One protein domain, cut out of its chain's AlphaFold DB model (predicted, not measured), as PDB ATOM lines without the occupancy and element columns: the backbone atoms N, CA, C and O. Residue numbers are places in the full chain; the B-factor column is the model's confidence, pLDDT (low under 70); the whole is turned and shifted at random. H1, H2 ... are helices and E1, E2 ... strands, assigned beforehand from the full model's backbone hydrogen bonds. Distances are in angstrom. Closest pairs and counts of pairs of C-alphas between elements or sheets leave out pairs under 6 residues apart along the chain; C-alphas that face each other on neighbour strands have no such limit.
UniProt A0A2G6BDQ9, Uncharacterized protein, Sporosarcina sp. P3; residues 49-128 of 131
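Overview. This is residues 49 to 128 of the 131 residues of an uncharacterized protein of Sporosarcina sp. P3 (UniProt A0A2G6BDQ9). What shape do these atoms make? Two small antiparallel sheets stand face to face as an elongated sandwich, E1, E3 and E2 in one and E4, E5 and E6 in the other, with the one-turn helix H1 grazing both on the side of E2 and E4. The long hairpin of E5 and E6 reaches one end of the longest axis at its turn, and loops make the other end. What is it built of? The printed part has 80 residues, mostly strand by class, with E1, H1, E2, E3, E4, E5 and E6 along it; it is compact, with a radius of gyration of the C-alphas of 12.7 A and spans of 41 by 24 by 19 A.

Along the chain. Where does the first sheet lie along the printed part? E1 is residues 49 to 52, from C-alpha 49 at (-41.022, -56.579, -99.824); H1 is residues 68 to 71, E2 residues 72 to 76 and E3 residues 82 to 87, 16.7 A long. Where is the second? E4 is residues 92 to 96, 13.2 A; E5 is residues 105 to 115, 30.6 A; E6 is residues 118 to 127, 28.1 A, ending at C-alpha 127 at (-59.318, -57.481, -103.384).

Arrangement. How is the first sheet joined? E3 is the inner strand: N 51 and O 83 are 3.0 A apart toward E1, and N 75 and O 84 are 2.9 A apart toward E2, with which it forms a hairpin. E1, H1 and E2 make a split strand-helix-strand unit, two strands running the same way with E3 between them, and its crossover is right-handed. And the second? E4, E5 and E6 are a meander, each strand the antiparallel neighbour of the one before, with N 95 and O 108 2.8 A apart and N 111 and O 122 2.8 A apart. How do the sheets meet? In this sandwich of two sheets face to face, the facing parts are 9.8 A centre to centre, their best planes 37 degrees apart and their strands at 24 degrees. The closest C-alphas of E1 and E6 are those of Ala 49 and Ile 121, 6.3 A apart, while E2 and E4 are apart. Where is H1? It only grazes each sheet, with residues 68 to 71; its closest C-alphas with E4 are those of Ala 68 and Phe 93, 6.3 A apart. It is too short for an O i to N i+4 pair, and its one O i to N i+3 pair is within range.

Size, cuts and confidence. How far does it reach? The two C-alphas farthest apart, those of Lys 101 and Gly 116, are 40.9 A apart. Is it continuous? The printed part has no cut; the link E1 to H1, 15 residues, is long. Where is confidence low? Residue 56 is under 70, and the mean pLDDT of the printed part is 91.5.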
ATOM      1  N   ALA A  49     -40.077 -56.327 -98.745       96.75
ATOM      2  CA  ALA A  49     -41.022 -56.579 -99.824       96.75
ATOM      3  C   ALA A  49     -41.645 -55.271-100.302       96.75
ATOM      4  O   ALA A  49     -41.759 -54.303 -99.546       96.75
ATOM      5  N   SER A  50     -42.081 -55.258-101.558       96.62
ATOM      6  CA  SER A  50     -42.829 -54.144-102.119       96.62
ATOM      7  C   SER A  50     -44.010 -54.629-102.936       96.62
ATOM      8  O   SER A  50     -43.903 -55.640-103.629       96.62
ATOM      9  N   VAL A  51     -45.095 -53.862-102.918       94.69
ATOM     10  CA  VAL A  51     -46.220 -54.044-103.834       94.69
ATOM     11  C   VAL A  51     -46.453 -52.743-104.590       94.69
ATOM     12  O   VAL A  51     -46.443 -51.664-103.994       94.69
ATOM     13  N   ASP A  52     -46.642 -52.850-105.900       93.25
ATOM     14  CA  ASP A  52     -47.048 -51.744-106.762       93.25
ATOM     15  C   ASP A  52     -48.515 -51.948-107.135       93.25
ATOM     16  O   ASP A  52     -48.853 -52.912-107.821       93.25
ATOM     17  N   LEU A  53     -49.386 -51.052-106.671       89.19
ATOM     18  CA  LEU A  53     -50.812 -51.104-107.003       89.19
ATOM     19  C   LEU A  53     -51.127 -50.470-108.368       89.19
ATOM     20  O   LEU A  53     -52.283 -50.438-108.774       89.19
ATOM     21  N   GLY A  54     -50.122 -49.949-109.080       85.25
ATOM     22  CA  GLY A  54     -50.244 -49.317-110.388       85.25
ATOM     23  C   GLY A  54     -50.360 -47.791-110.313       85.25
ATOM     24  O   GLY A  54     -51.074 -47.232-109.479       85.25
ATOM     25  N   ALA A  55     -49.677 -47.099-111.230       71.19
ATOM     26  CA  ALA A  55     -49.489 -45.642-111.210       71.19
ATOM     27  C   ALA A  55     -50.750 -44.794-111.485       71.19
ATOM     28  O   ALA A  55     -50.724 -43.582-111.284       71.19
ATOM     29  N   THR A  56     -51.842 -45.391-111.967       69.44
ATOM     30  CA  THR A  56     -53.024 -44.653-112.450       69.44
ATOM     31  C   THR A  56     -54.192 -44.614-111.468       69.44
ATOM     32  O   THR A  56     -55.186 -43.946-111.748       69.44
ATOM     33  N   TYR A  57     -54.113 -45.326-110.343       76.75
ATOM     34  CA  TYR A  57     -55.241 -45.445-109.419       76.75
ATOM     35  C   TYR A  57     -55.192 -44.395-108.310       76.75
ATOM     36  O   TYR A  57     -54.184 -44.232-107.621       76.75
ATOM     37  N   ASP A  58     -56.316 -43.716-108.102       81.56
ATOM     38  CA  ASP A  58     -56.542 -42.894-106.917       81.56
ATOM     39  C   ASP A  58     -56.935 -43.814-105.752       81.56
ATOM     40  O   ASP A  58     -58.109 -44.141-105.555       81.56
ATOM     41  N   ILE A  59     -55.920 -44.288-105.024       84.25
ATOM     42  CA  ILE A  59     -56.097 -45.137-103.836       84.25
ATOM     43  C   ILE A  59     -56.468 -44.330-102.581       84.25
ATOM     44  O   ILE A  59     -56.646 -44.910-101.513       84.25
ATOM     45  N   GLY A  60     -56.563 -42.998-102.693       84.00
ATOM     46  CA  GLY A  60     -56.882 -42.111-101.581       84.00
ATOM     47  C   GLY A  60     -55.912 -42.231-100.400       84.00
ATOM     48  O   GLY A  60     -54.689 -42.367-100.561       84.00
ATOM     49  N   THR A  61     -56.476 -42.143 -99.195       86.88
ATOM     50  CA  THR A  61     -55.749 -42.250 -97.926       86.88
ATOM     51  C   THR A  61     -55.488 -43.714 -97.570       86.88
ATOM     52  O   THR A  61     -56.376 -44.554 -97.671       86.88
ATOM     53  N   SER A  62     -54.289 -44.018 -97.073       91.62
ATOM     54  CA  SER A  62     -53.967 -45.323 -96.489       91.62
ATOM     55  C   SER A  62     -54.084 -45.296 -94.970       91.62
ATOM     56  O   SER A  62     -53.497 -44.427 -94.322       91.62
ATOM     57  N   VAL A  63     -54.769 -46.282 -94.399       93.12
ATOM     58  CA  VAL A  63     -54.913 -46.450 -92.950       93.12
ATOM     59  C   VAL A  63     -54.147 -47.690 -92.512       93.12
ATOM     60  O   VAL A  63     -54.461 -48.806 -92.925       93.12
ATOM     61  N   LEU A  64     -53.145 -47.492 -91.654       94.25
ATOM     62  CA  LEU A  64     -52.438 -48.583 -90.991       94.25
ATOM     63  C   LEU A  64     -53.157 -48.952 -89.684       94.25
ATOM     64  O   LEU A  64     -53.585 -48.055 -88.947       94.25
ATOM     65  N   PRO A  65     -53.266 -50.246 -89.347       94.12
ATOM     66  CA  PRO A  65     -53.836 -50.663 -88.082       94.12
ATOM     67  C   PRO A  65     -52.846 -50.375 -86.948       94.12
ATOM     68  O   PRO A  65     -51.627 -50.397 -87.130       94.12
ATOM     69  N   LYS A  66     -53.372 -50.118 -85.745       94.00
ATOM     70  CA  LYS A  66     -52.539 -49.890 -84.555       94.00
ATOM     71  C   LYS A  66     -51.633 -51.096 -84.299       94.00
ATOM     72  O   LYS A  66     -52.118 -52.224 -84.272       94.00
ATOM     73  N   GLY A  67     -50.350 -50.856 -84.040       93.44
ATOM     74  CA  GLY A  67     -49.376 -51.904 -83.743       93.44
ATOM     75  C   GLY A  67     -48.662 -52.467 -84.974       93.44
ATOM     76  O   GLY A  67     -47.698 -53.215 -84.798       93.44
ATOM     77  N   ALA A  68     -49.068 -52.097 -86.197       94.38
ATOM     78  CA  ALA A  68     -48.371 -52.486 -87.427       94.38
ATOM     79  C   ALA A  68     -46.910 -52.010 -87.435       94.38
ATOM     80  O   ALA A  68     -46.022 -52.738 -87.870       94.38
ATOM     81  N   GLU A  69     -46.638 -50.844 -86.846       94.44
ATOM     82  CA  GLU A  69     -45.303 -50.254 -86.723       94.44
ATOM     83  C   GLU A  69     -44.333 -51.091 -85.877       94.44
ATOM     84  O   GLU A  69     -43.110 -50.959 -85.986       94.44
ATOM     85  N   GLN A  70     -44.879 -51.950 -85.013       95.94
ATOM     86  CA  GLN A  70     -44.083 -52.889 -84.238       95.94
ATOM     87  C   GLN A  70     -43.714 -54.117 -85.063       95.94
ATOM     88  O   GLN A  70     -42.747 -54.780 -84.709       95.94
ATOM     89  N   ILE A  71     -44.514 -54.452 -86.083       95.56
ATOM     90  CA  ILE A  71     -44.375 -55.629 -86.949       95.56
ATOM     91  C   ILE A  71     -43.395 -55.337 -88.090       95.56
ATOM     92  O   ILE A  71     -42.505 -56.148 -88.354       95.56
ATOM     93  N   ALA A  72     -43.513 -54.166 -88.716       96.44
ATOM     94  CA  ALA A  72     -42.667 -53.752 -89.826       96.44
ATOM     95  C   ALA A  72     -42.555 -52.221 -89.943       96.44
ATOM     96  O   ALA A  72     -43.426 -51.486 -89.475       96.44
ATOM     97  N   ASP A  73     -41.493 -51.744 -90.593       97.25
ATOM     98  CA  ASP A  73     -41.452 -50.387 -91.142       97.25
ATOM     99  C   ASP A  73     -42.176 -50.370 -92.482       97.25
ATOM    100  O   ASP A  73     -41.899 -51.192 -93.353       97.25
ATOM    101  N   ILE A  74     -43.122 -49.447 -92.643       95.19
ATOM    102  CA  ILE A  74     -43.989 -49.370 -93.820       95.19
ATOM    103  C   ILE A  74     -43.848 -47.975 -94.410       95.19
ATOM    104  O   ILE A  74     -44.031 -46.974 -93.718       95.19
ATOM    105  N   THR A  75     -43.531 -47.909 -95.695       95.19
ATOM    106  CA  THR A  75     -43.396 -46.650 -96.430       95.19
ATOM    107  C   THR A  75     -44.161 -46.721 -97.743       95.19
ATOM    108  O   THR A  75     -44.379 -47.798 -98.292       95.19
ATOM    109  N   ARG A  76     -44.584 -45.559 -98.236       92.94
ATOM    110  CA  ARG A  76     -45.131 -45.386 -99.581       92.94
ATOM    111  C   ARG A  76     -44.209 -44.442-100.332       92.94
ATOM    112  O   ARG A  76     -43.913 -43.357 -99.828       92.94
ATOM    113  N   ASP A  77     -43.770 -44.847-101.515       91.94
ATOM    114  CA  ASP A  77     -42.922 -44.013-102.359       91.94
ATOM    115  C   ASP A  77     -43.700 -42.745-102.777       91.94
ATOM    116  O   ASP A  77     -44.807 -42.859-103.324       91.94
ATOM    117  N   PRO A  78     -43.164 -41.531-102.532       88.50
ATOM    118  CA  PRO A  78     -43.886 -40.286-102.774       88.50
ATOM    119  C   PRO A  78     -44.396 -40.155-104.213       88.50
ATOM    120  O   PRO A  78     -43.643 -40.327-105.166       88.50
ATOM    121  N   GLY A  79     -45.677 -39.815-104.369       86.44
ATOM    122  CA  GLY A  79     -46.301 -39.631-105.685       86.44
ATOM    123  C   GLY A  79     -46.582 -40.926-106.455       86.44
ATOM    124  O   GLY A  79     -46.988 -40.854-107.610       86.44
ATOM    125  N   THR A  80     -46.393 -42.094-105.836       90.06
ATOM    126  CA  THR A  80     -46.665 -43.401-106.450       90.06
ATOM    127  C   THR A  80     -47.616 -44.234-105.588       90.06
ATOM    128  O   THR A  80     -47.979 -43.845-104.472       90.06
ATOM    129  N   ASN A  81     -47.997 -45.409-106.087       91.56
ATOM    130  CA  ASN A  81     -48.735 -46.421-105.331       91.56
ATOM    131  C   ASN A  81     -47.857 -47.625-104.958       91.56
ATOM    132  O   ASN A  81     -48.367 -48.727-104.764       91.56
ATOM    133  N   ILE A  82     -46.543 -47.403-104.852       93.81
ATOM    134  CA  ILE A  82     -45.584 -48.419-104.431       93.81
ATOM    135  C   ILE A  82     -45.444 -48.347-102.914       93.81
ATOM    136  O   ILE A  82     -45.011 -47.332-102.360       93.81
ATOM    137  N   PHE A  83     -45.812 -49.431-102.241       95.50
ATOM    138  CA  PHE A  83     -45.615 -49.602-100.807       95.50
ATOM    139  C   PHE A  83     -44.436 -50.529-100.566       95.50
ATOM    140  O   PHE A  83     -44.292 -51.538-101.253       95.50
ATOM    141  N   ARG A  84     -43.613 -50.204 -99.570       97.25
ATOM    142  CA  ARG A  84     -42.460 -50.999 -99.145       97.25
ATOM    143  C   ARG A  84     -42.580 -51.344 -97.673       97.25
ATOM    144  O   ARG A  84     -42.978 -50.500 -96.868       97.25
ATOM    145  N   VAL A  85     -42.210 -52.572 -97.339       97.12
ATOM    146  CA  VAL A  85     -42.268 -53.129 -95.991       97.12
ATOM    147  C   VAL A  85     -40.906 -53.713 -95.644       97.12
ATOM    148  O   VAL A  85     -40.383 -54.528 -96.398       97.12
ATOM    149  N   VAL A  86     -40.363 -53.324 -94.492       97.50
ATOM    150  CA  VAL A  86     -39.132 -53.885 -93.917       97.50
ATOM    151  C   VAL A  86     -39.470 -54.572 -92.600       97.50
ATOM    152  O   VAL A  86     -40.096 -53.985 -91.715       97.50
ATOM    153  N   LEU A  87     -39.075 -55.835 -92.471       95.12
ATOM    154  CA  LEU A  87     -39.409 -56.684 -91.332       95.12
ATOM    155  C   LEU A  87     -38.842 -56.147 -90.004       95.12
ATOM    156  O   LEU A  87     -37.660 -55.823 -89.918       95.12
ATOM    157  N   LYS A  88     -39.640 -56.212 -88.925       94.44
ATOM    158  CA  LYS A  88     -39.144 -56.124 -87.534       94.44
ATOM    159  C   LYS A  88     -39.405 -57.388 -86.722       94.44
ATOM    160  O   LYS A  88     -38.493 -57.917 -86.091       94.44
ATOM    161  N   LYS A  89     -40.647 -57.874 -86.713       92.44
ATOM    162  CA  LYS A  89     -41.063 -59.079 -85.974       92.44
ATOM    163  C   LYS A  89     -42.169 -59.813 -86.722       92.44
ATOM    164  O   LYS A  89     -42.765 -59.272 -87.641       92.44
ATOM    165  N   GLU A  90     -42.462 -61.033 -86.294       92.00
ATOM    166  CA  GLU A  90     -43.585 -61.798 -86.840       92.00
ATOM    167  C   GLU A  90     -44.935 -61.134 -86.575       92.00
ATOM    168  O   GLU A  90     -45.144 -60.481 -85.549       92.00
ATOM    169  N   GLY A  91     -45.870 -61.368 -87.490       94.88
ATOM    170  CA  GLY A  91     -47.241 -60.909 -87.379       94.88
ATOM    171  C   GLY A  91     -47.901 -60.780 -88.743       94.88
ATOM    172  O   GLY A  91     -47.303 -61.062 -89.781       94.88
ATOM    173  N   ALA A  92     -49.145 -60.327 -88.719       96.38
ATOM    174  CA  ALA A  92     -49.902 -59.990 -89.908       96.38
ATOM    175  C   ALA A  92     -50.700 -58.713 -89.652       96.38
ATOM    176  O   ALA A  92     -51.090 -58.438 -88.513       96.38
ATOM    177  N   PHE A  93     -50.913 -57.931 -90.701       96.62
ATOM    178  CA  PHE A  93     -51.733 -56.730 -90.665       96.62
ATOM    179  C   PHE A  93     -52.206 -56.363 -92.074       96.62
ATOM    180  O   PHE A  93     -51.550 -56.696 -93.058       96.62
ATOM    181  N   ASP A  94     -53.307 -55.618 -92.154       96.19
ATOM    182  CA  ASP A  94     -53.839 -55.110 -93.418       96.19
ATOM    183  C   ASP A  94     -53.760 -53.587 -93.454       96.19
ATOM    184  O   ASP A  94     -54.254 -52.913 -92.550       96.19
ATOM    185  N   ILE A  95     -53.189 -53.039 -94.521       95.12
ATOM    186  CA  ILE A  95     -53.274 -51.615 -94.849       95.12
ATOM    187  C   ILE A  95     -54.591 -51.414 -95.596       95.12
ATOM    188  O   ILE A  95     -54.800 -52.037 -96.632       95.12
ATOM    189  N   ARG A  96     -55.486 -50.564 -95.091       94.50
ATOM    190  CA  ARG A  96     -56.817 -50.346 -95.686       94.50
ATOM    191  C   ARG A  96     -56.868 -49.046 -96.480       94.50
ATOM    192  O   ARG A  96     -56.259 -48.053 -96.074       94.50
ATOM    193  N   PHE A  97     -57.642 -49.038 -97.564       93.06
ATOM    194  CA  PHE A  97     -57.862 -47.858 -98.406       93.06
ATOM    195  C   PHE A  97     -59.351 -47.461 -98.408       93.06
ATOM    196  O   PHE A  97     -60.076 -47.803 -99.338       93.06
ATOM    197  N   PRO A  98     -59.854 -46.770 -97.368       88.44
ATOM    198  CA  PRO A  98     -61.288 -46.488 -97.223       88.44
ATOM    199  C   PRO A  98     -61.863 -45.565 -98.308       88.44
ATOM    200  O   PRO A  98     -63.043 -45.670 -98.625       88.44
ATOM    201  N   ASP A  99     -61.039 -44.681 -98.876       87.50
ATOM    202  CA  ASP A  99     -61.465 -43.666 -99.853       87.50
ATOM    203  C   ASP A  99     -61.146 -44.063-101.302       87.50
ATOM    204  O   ASP A  99     -61.192 -43.232-102.214       87.50
ATOM    205  N   ASN A 100     -60.733 -45.311-101.521       83.69
ATOM    206  CA  ASN A 100     -60.270 -45.742-102.827       83.69
ATOM    207  C   ASN A 100     -61.437 -45.833-103.827       83.69
ATOM    208  O   ASN A 100     -62.563 -46.175-103.474       83.69
ATOM    209  N   LYS A 101     -61.162 -45.513-105.095       80.69
ATOM    210  CA  LYS A 101     -62.177 -45.527-106.167       80.69
ATOM    211  C   LYS A 101     -62.172 -46.808-107.001       80.69
ATOM    212  O   LYS A 101     -62.926 -46.905-107.969       80.69
ATOM    213  N   LYS A 102     -61.292 -47.756-106.684       81.31
ATOM    214  CA  LYS A 102     -61.164 -49.014-107.412       81.31
ATOM    215  C   LYS A 102     -62.114 -50.018-106.763       81.31
ATOM    216  O   LYS A 102     -61.964 -50.363-105.603       81.31
ATOM    217  N   VAL A 103     -63.125 -50.435-107.519       76.69
ATOM    218  CA  VAL A 103     -64.298 -51.146-106.987       76.69
ATOM    219  C   VAL A 103     -63.892 -52.403-106.203       76.69
ATOM    220  O   VAL A 103     -64.441 -52.662-105.144       76.69
ATOM    221  N   ASP A 104     -62.885 -53.125-106.684       84.56
ATOM    222  CA  ASP A 104     -62.389 -54.379-106.124       84.56
ATOM    223  C   ASP A 104     -61.258 -54.212-105.105       84.56
ATOM    224  O   ASP A 104     -60.912 -55.188-104.457       84.56
ATOM    225  N   LEU A 105     -60.670 -53.028-104.926       87.19
ATOM    226  CA  LEU A 105     -59.520 -52.849-104.037       87.19
ATOM    227  C   LEU A 105     -59.976 -52.559-102.605       87.19
ATOM    228  O   LEU A 105     -60.645 -51.563-102.345       87.19
ATOM    229  N   ILE A 106     -59.534 -53.374-101.650       89.06
ATOM    230  CA  ILE A 106     -59.780 -53.136-100.222       89.06
ATOM    231  C   ILE A 106     -58.518 -52.593 -99.538       89.06
ATOM    232  O   ILE A 106     -58.589 -51.747 -98.633       89.06
ATOM    233  N   GLY A 107     -57.347 -53.086 -99.938       93.56
ATOM    234  CA  GLY A 107     -56.127 -52.836 -99.189       93.56
ATOM    235  C   GLY A 107     -54.894 -53.567 -99.695       93.56
ATOM    236  O   GLY A 107     -54.813 -54.016-100.835       93.56
ATOM    237  N   ILE A 108     -53.925 -53.689 -98.796       95.38
ATOM    238  CA  ILE A 108     -52.769 -54.571 -98.921       95.38
ATOM    239  C   ILE A 108     -52.736 -55.444 -97.676       95.38
ATOM    240  O   ILE A 108     -52.689 -54.914 -96.564       95.38
ATOM    241  N   SER A 109     -52.677 -56.757 -97.857       96.12
ATOM    242  CA  SER A 109     -52.408 -57.681 -96.760       96.12
ATOM    243  C   SER A 109     -50.914 -57.946 -96.652       96.12
ATOM    244  O   SER A 109     -50.236 -58.244 -97.639       96.12
ATOM    245  N   VAL A 110     -50.401 -57.850 -95.428       97.12
ATOM    246  CA  VAL A 110     -49.020 -58.178 -95.079       97.12
ATOM    247  C   VAL A 110     -49.037 -59.327 -94.082       97.12
ATOM    248  O   VAL A 110     -49.626 -59.226 -93.007       97.12
ATOM    249  N   ASN A 111     -48.362 -60.421 -94.420       96.38
ATOM    250  CA  ASN A 111     -48.248 -61.603 -93.578       96.38
ATOM    251  C   ASN A 111     -46.794 -62.069 -93.500       96.38
ATOM    252  O   ASN A 111     -46.165 -62.354 -94.520       96.38
ATOM    253  N   ILE A 112     -46.276 -62.199 -92.285       94.81
ATOM    254  CA  ILE A 112     -44.900 -62.618 -92.044       94.81
ATOM    255  C   ILE A 112     -44.883 -64.073 -91.593       94.81
ATOM    256  O   ILE A 112     -45.415 -64.427 -90.543       94.81
ATOM    257  N   GLN A 113     -44.234 -64.915 -92.390       94.06
ATOM    258  CA  GLN A 113     -44.067 -66.337 -92.117       94.06
ATOM    259  C   GLN A 113     -42.658 -66.643 -91.613       94.06
ATOM    260  O   GLN A 113     -41.699 -66.014 -92.047       94.06
ATOM    261  N   ARG A 114     -42.517 -67.661 -90.756       94.56
ATOM    262  CA  ARG A 114     -41.216 -68.151 -90.282       94.56
ATOM    263  C   ARG A 114     -41.120 -69.670 -90.318       94.56
ATOM    264  O   ARG A 114     -42.086 -70.364 -89.995       94.56
ATOM    265  N   ILE A 115     -39.926 -70.160 -90.648       94.88
ATOM    266  CA  ILE A 115     -39.448 -71.516 -90.354       94.88
ATOM    267  C   ILE A 115     -38.032 -71.383 -89.777       94.88
ATOM    268  O   ILE A 115     -37.117 -70.907 -90.452       94.88
ATOM    269  N   GLY A 116     -37.832 -71.791 -88.522       92.50
ATOM    270  CA  GLY A 116     -36.558 -71.614 -87.823       92.50
ATOM    271  C   GLY A 116     -36.128 -70.142 -87.769       92.50
ATOM    272  O   GLY A 116     -36.868 -69.285 -87.294       92.50
ATOM    273  N   SER A 117     -34.928 -69.828 -88.260       94.06
ATOM    274  CA  SER A 117     -34.449 -68.442 -88.357       94.06
ATOM    275  C   SER A 117     -34.834 -67.731 -89.657       94.06
ATOM    276  O   SER A 117     -34.568 -66.538 -89.767       94.06
ATOM    277  N   ILE A 118     -35.468 -68.422 -90.609       96.81
ATOM    278  CA  ILE A 118     -35.838 -67.865 -91.914       96.81
ATOM    279  C   ILE A 118     -37.202 -67.203 -91.829       96.81
ATOM    280  O   ILE A 118     -38.154 -67.816 -91.340       96.81
ATOM    281  N   VAL A 119     -37.290 -65.969 -92.325       96.06
ATOM    282  CA  VAL A 119     -38.511 -65.161 -92.315       96.06
ATOM    283  C   VAL A 119     -38.852 -64.694 -93.721       96.06
ATOM    284  O   VAL A 119     -37.971 -64.255 -94.451       96.06
ATOM    285  N   GLN A 120     -40.131 -64.755 -94.067       96.81
ATOM    286  CA  GLN A 120     -40.664 -64.305 -95.345       96.81
ATOM    287  C   GLN A 120     -41.769 -63.278 -95.120       96.81
ATOM    288  O   GLN A 120     -42.787 -63.598 -94.498       96.81
ATOM    289  N   ILE A 121     -41.609 -62.074 -95.662       97.62
ATOM    290  CA  ILE A 121     -42.730 -61.156 -95.867       97.62
ATOM    291  C   ILE A 121     -43.500 -61.613 -97.107       97.62
ATOM    292  O   ILE A 121     -42.952 -61.680 -98.204       97.62
ATOM    293  N   ASN A 122     -44.790 -61.880 -96.935       95.62
ATOM    294  CA  ASN A 122     -45.750 -61.977 -98.023       95.62
ATOM    295  C   ASN A 122     -46.586 -60.702 -98.021       95.62
ATOM    296  O   ASN A 122     -47.186 -60.355 -97.003       95.62
ATOM    297  N   MET A 123     -46.605 -60.006 -99.150       95.94
ATOM    298  CA  MET A 123     -47.316 -58.748 -99.328       95.94
ATOM    299  C   MET A 123     -48.066 -58.811-100.652       95.94
ATOM    300  O   MET A 123     -47.457 -59.089-101.683       95.94
ATOM    301  N   TYR A 124     -49.375 -58.598-100.621       92.94
ATOM    302  CA  TYR A 124     -50.219 -58.690-101.809       92.94
ATOM    303  C   TYR A 124     -51.404 -57.731-101.725       92.94
ATOM    304  O   TYR A 124     -51.823 -57.323-100.641       92.94
ATOM    305  N   GLU A 125     -51.917 -57.362-102.895       92.00
ATOM    306  CA  GLU A 125     -53.158 -56.606-103.026       92.00
ATOM    307  C   GLU A 125     -54.329 -57.415-102.446       92.00
ATOM    308  O   GLU A 125     -54.498 -58.589-102.780       92.00
ATOM    309  N   ASP A 126     -55.109 -56.794-101.561       89.31
ATOM    310  CA  ASP A 126     -56.327 -57.372-100.987       89.31
ATOM    311  C   ASP A 126     -57.533 -56.866-101.781       89.31
ATOM    312  O   ASP A 126     -57.823 -55.661-101.774       89.31
ATOM    313  N   THR A 127     -58.206 -57.784-102.479       85.88
ATOM    314  CA  THR A 127     -59.318 -57.481-103.384       85.88
ATOM    315  C   THR A 127     -60.607 -58.207-103.004       85.88
ATOM    316  O   THR A 127     -60.578 -59.408-102.722       85.88
ATOM    317  N   ASP A 128     -61.748 -57.516-103.073       80.75
ATOM    318  CA  ASP A 128     -63.069 -58.123-102.894       80.75
ATOM    319  C   ASP A 128     -63.543 -58.780-104.198       80.75
ATOM    320  O   ASP A 128     -63.872 -58.104-105.175       80.75
TER     321      ASP A 128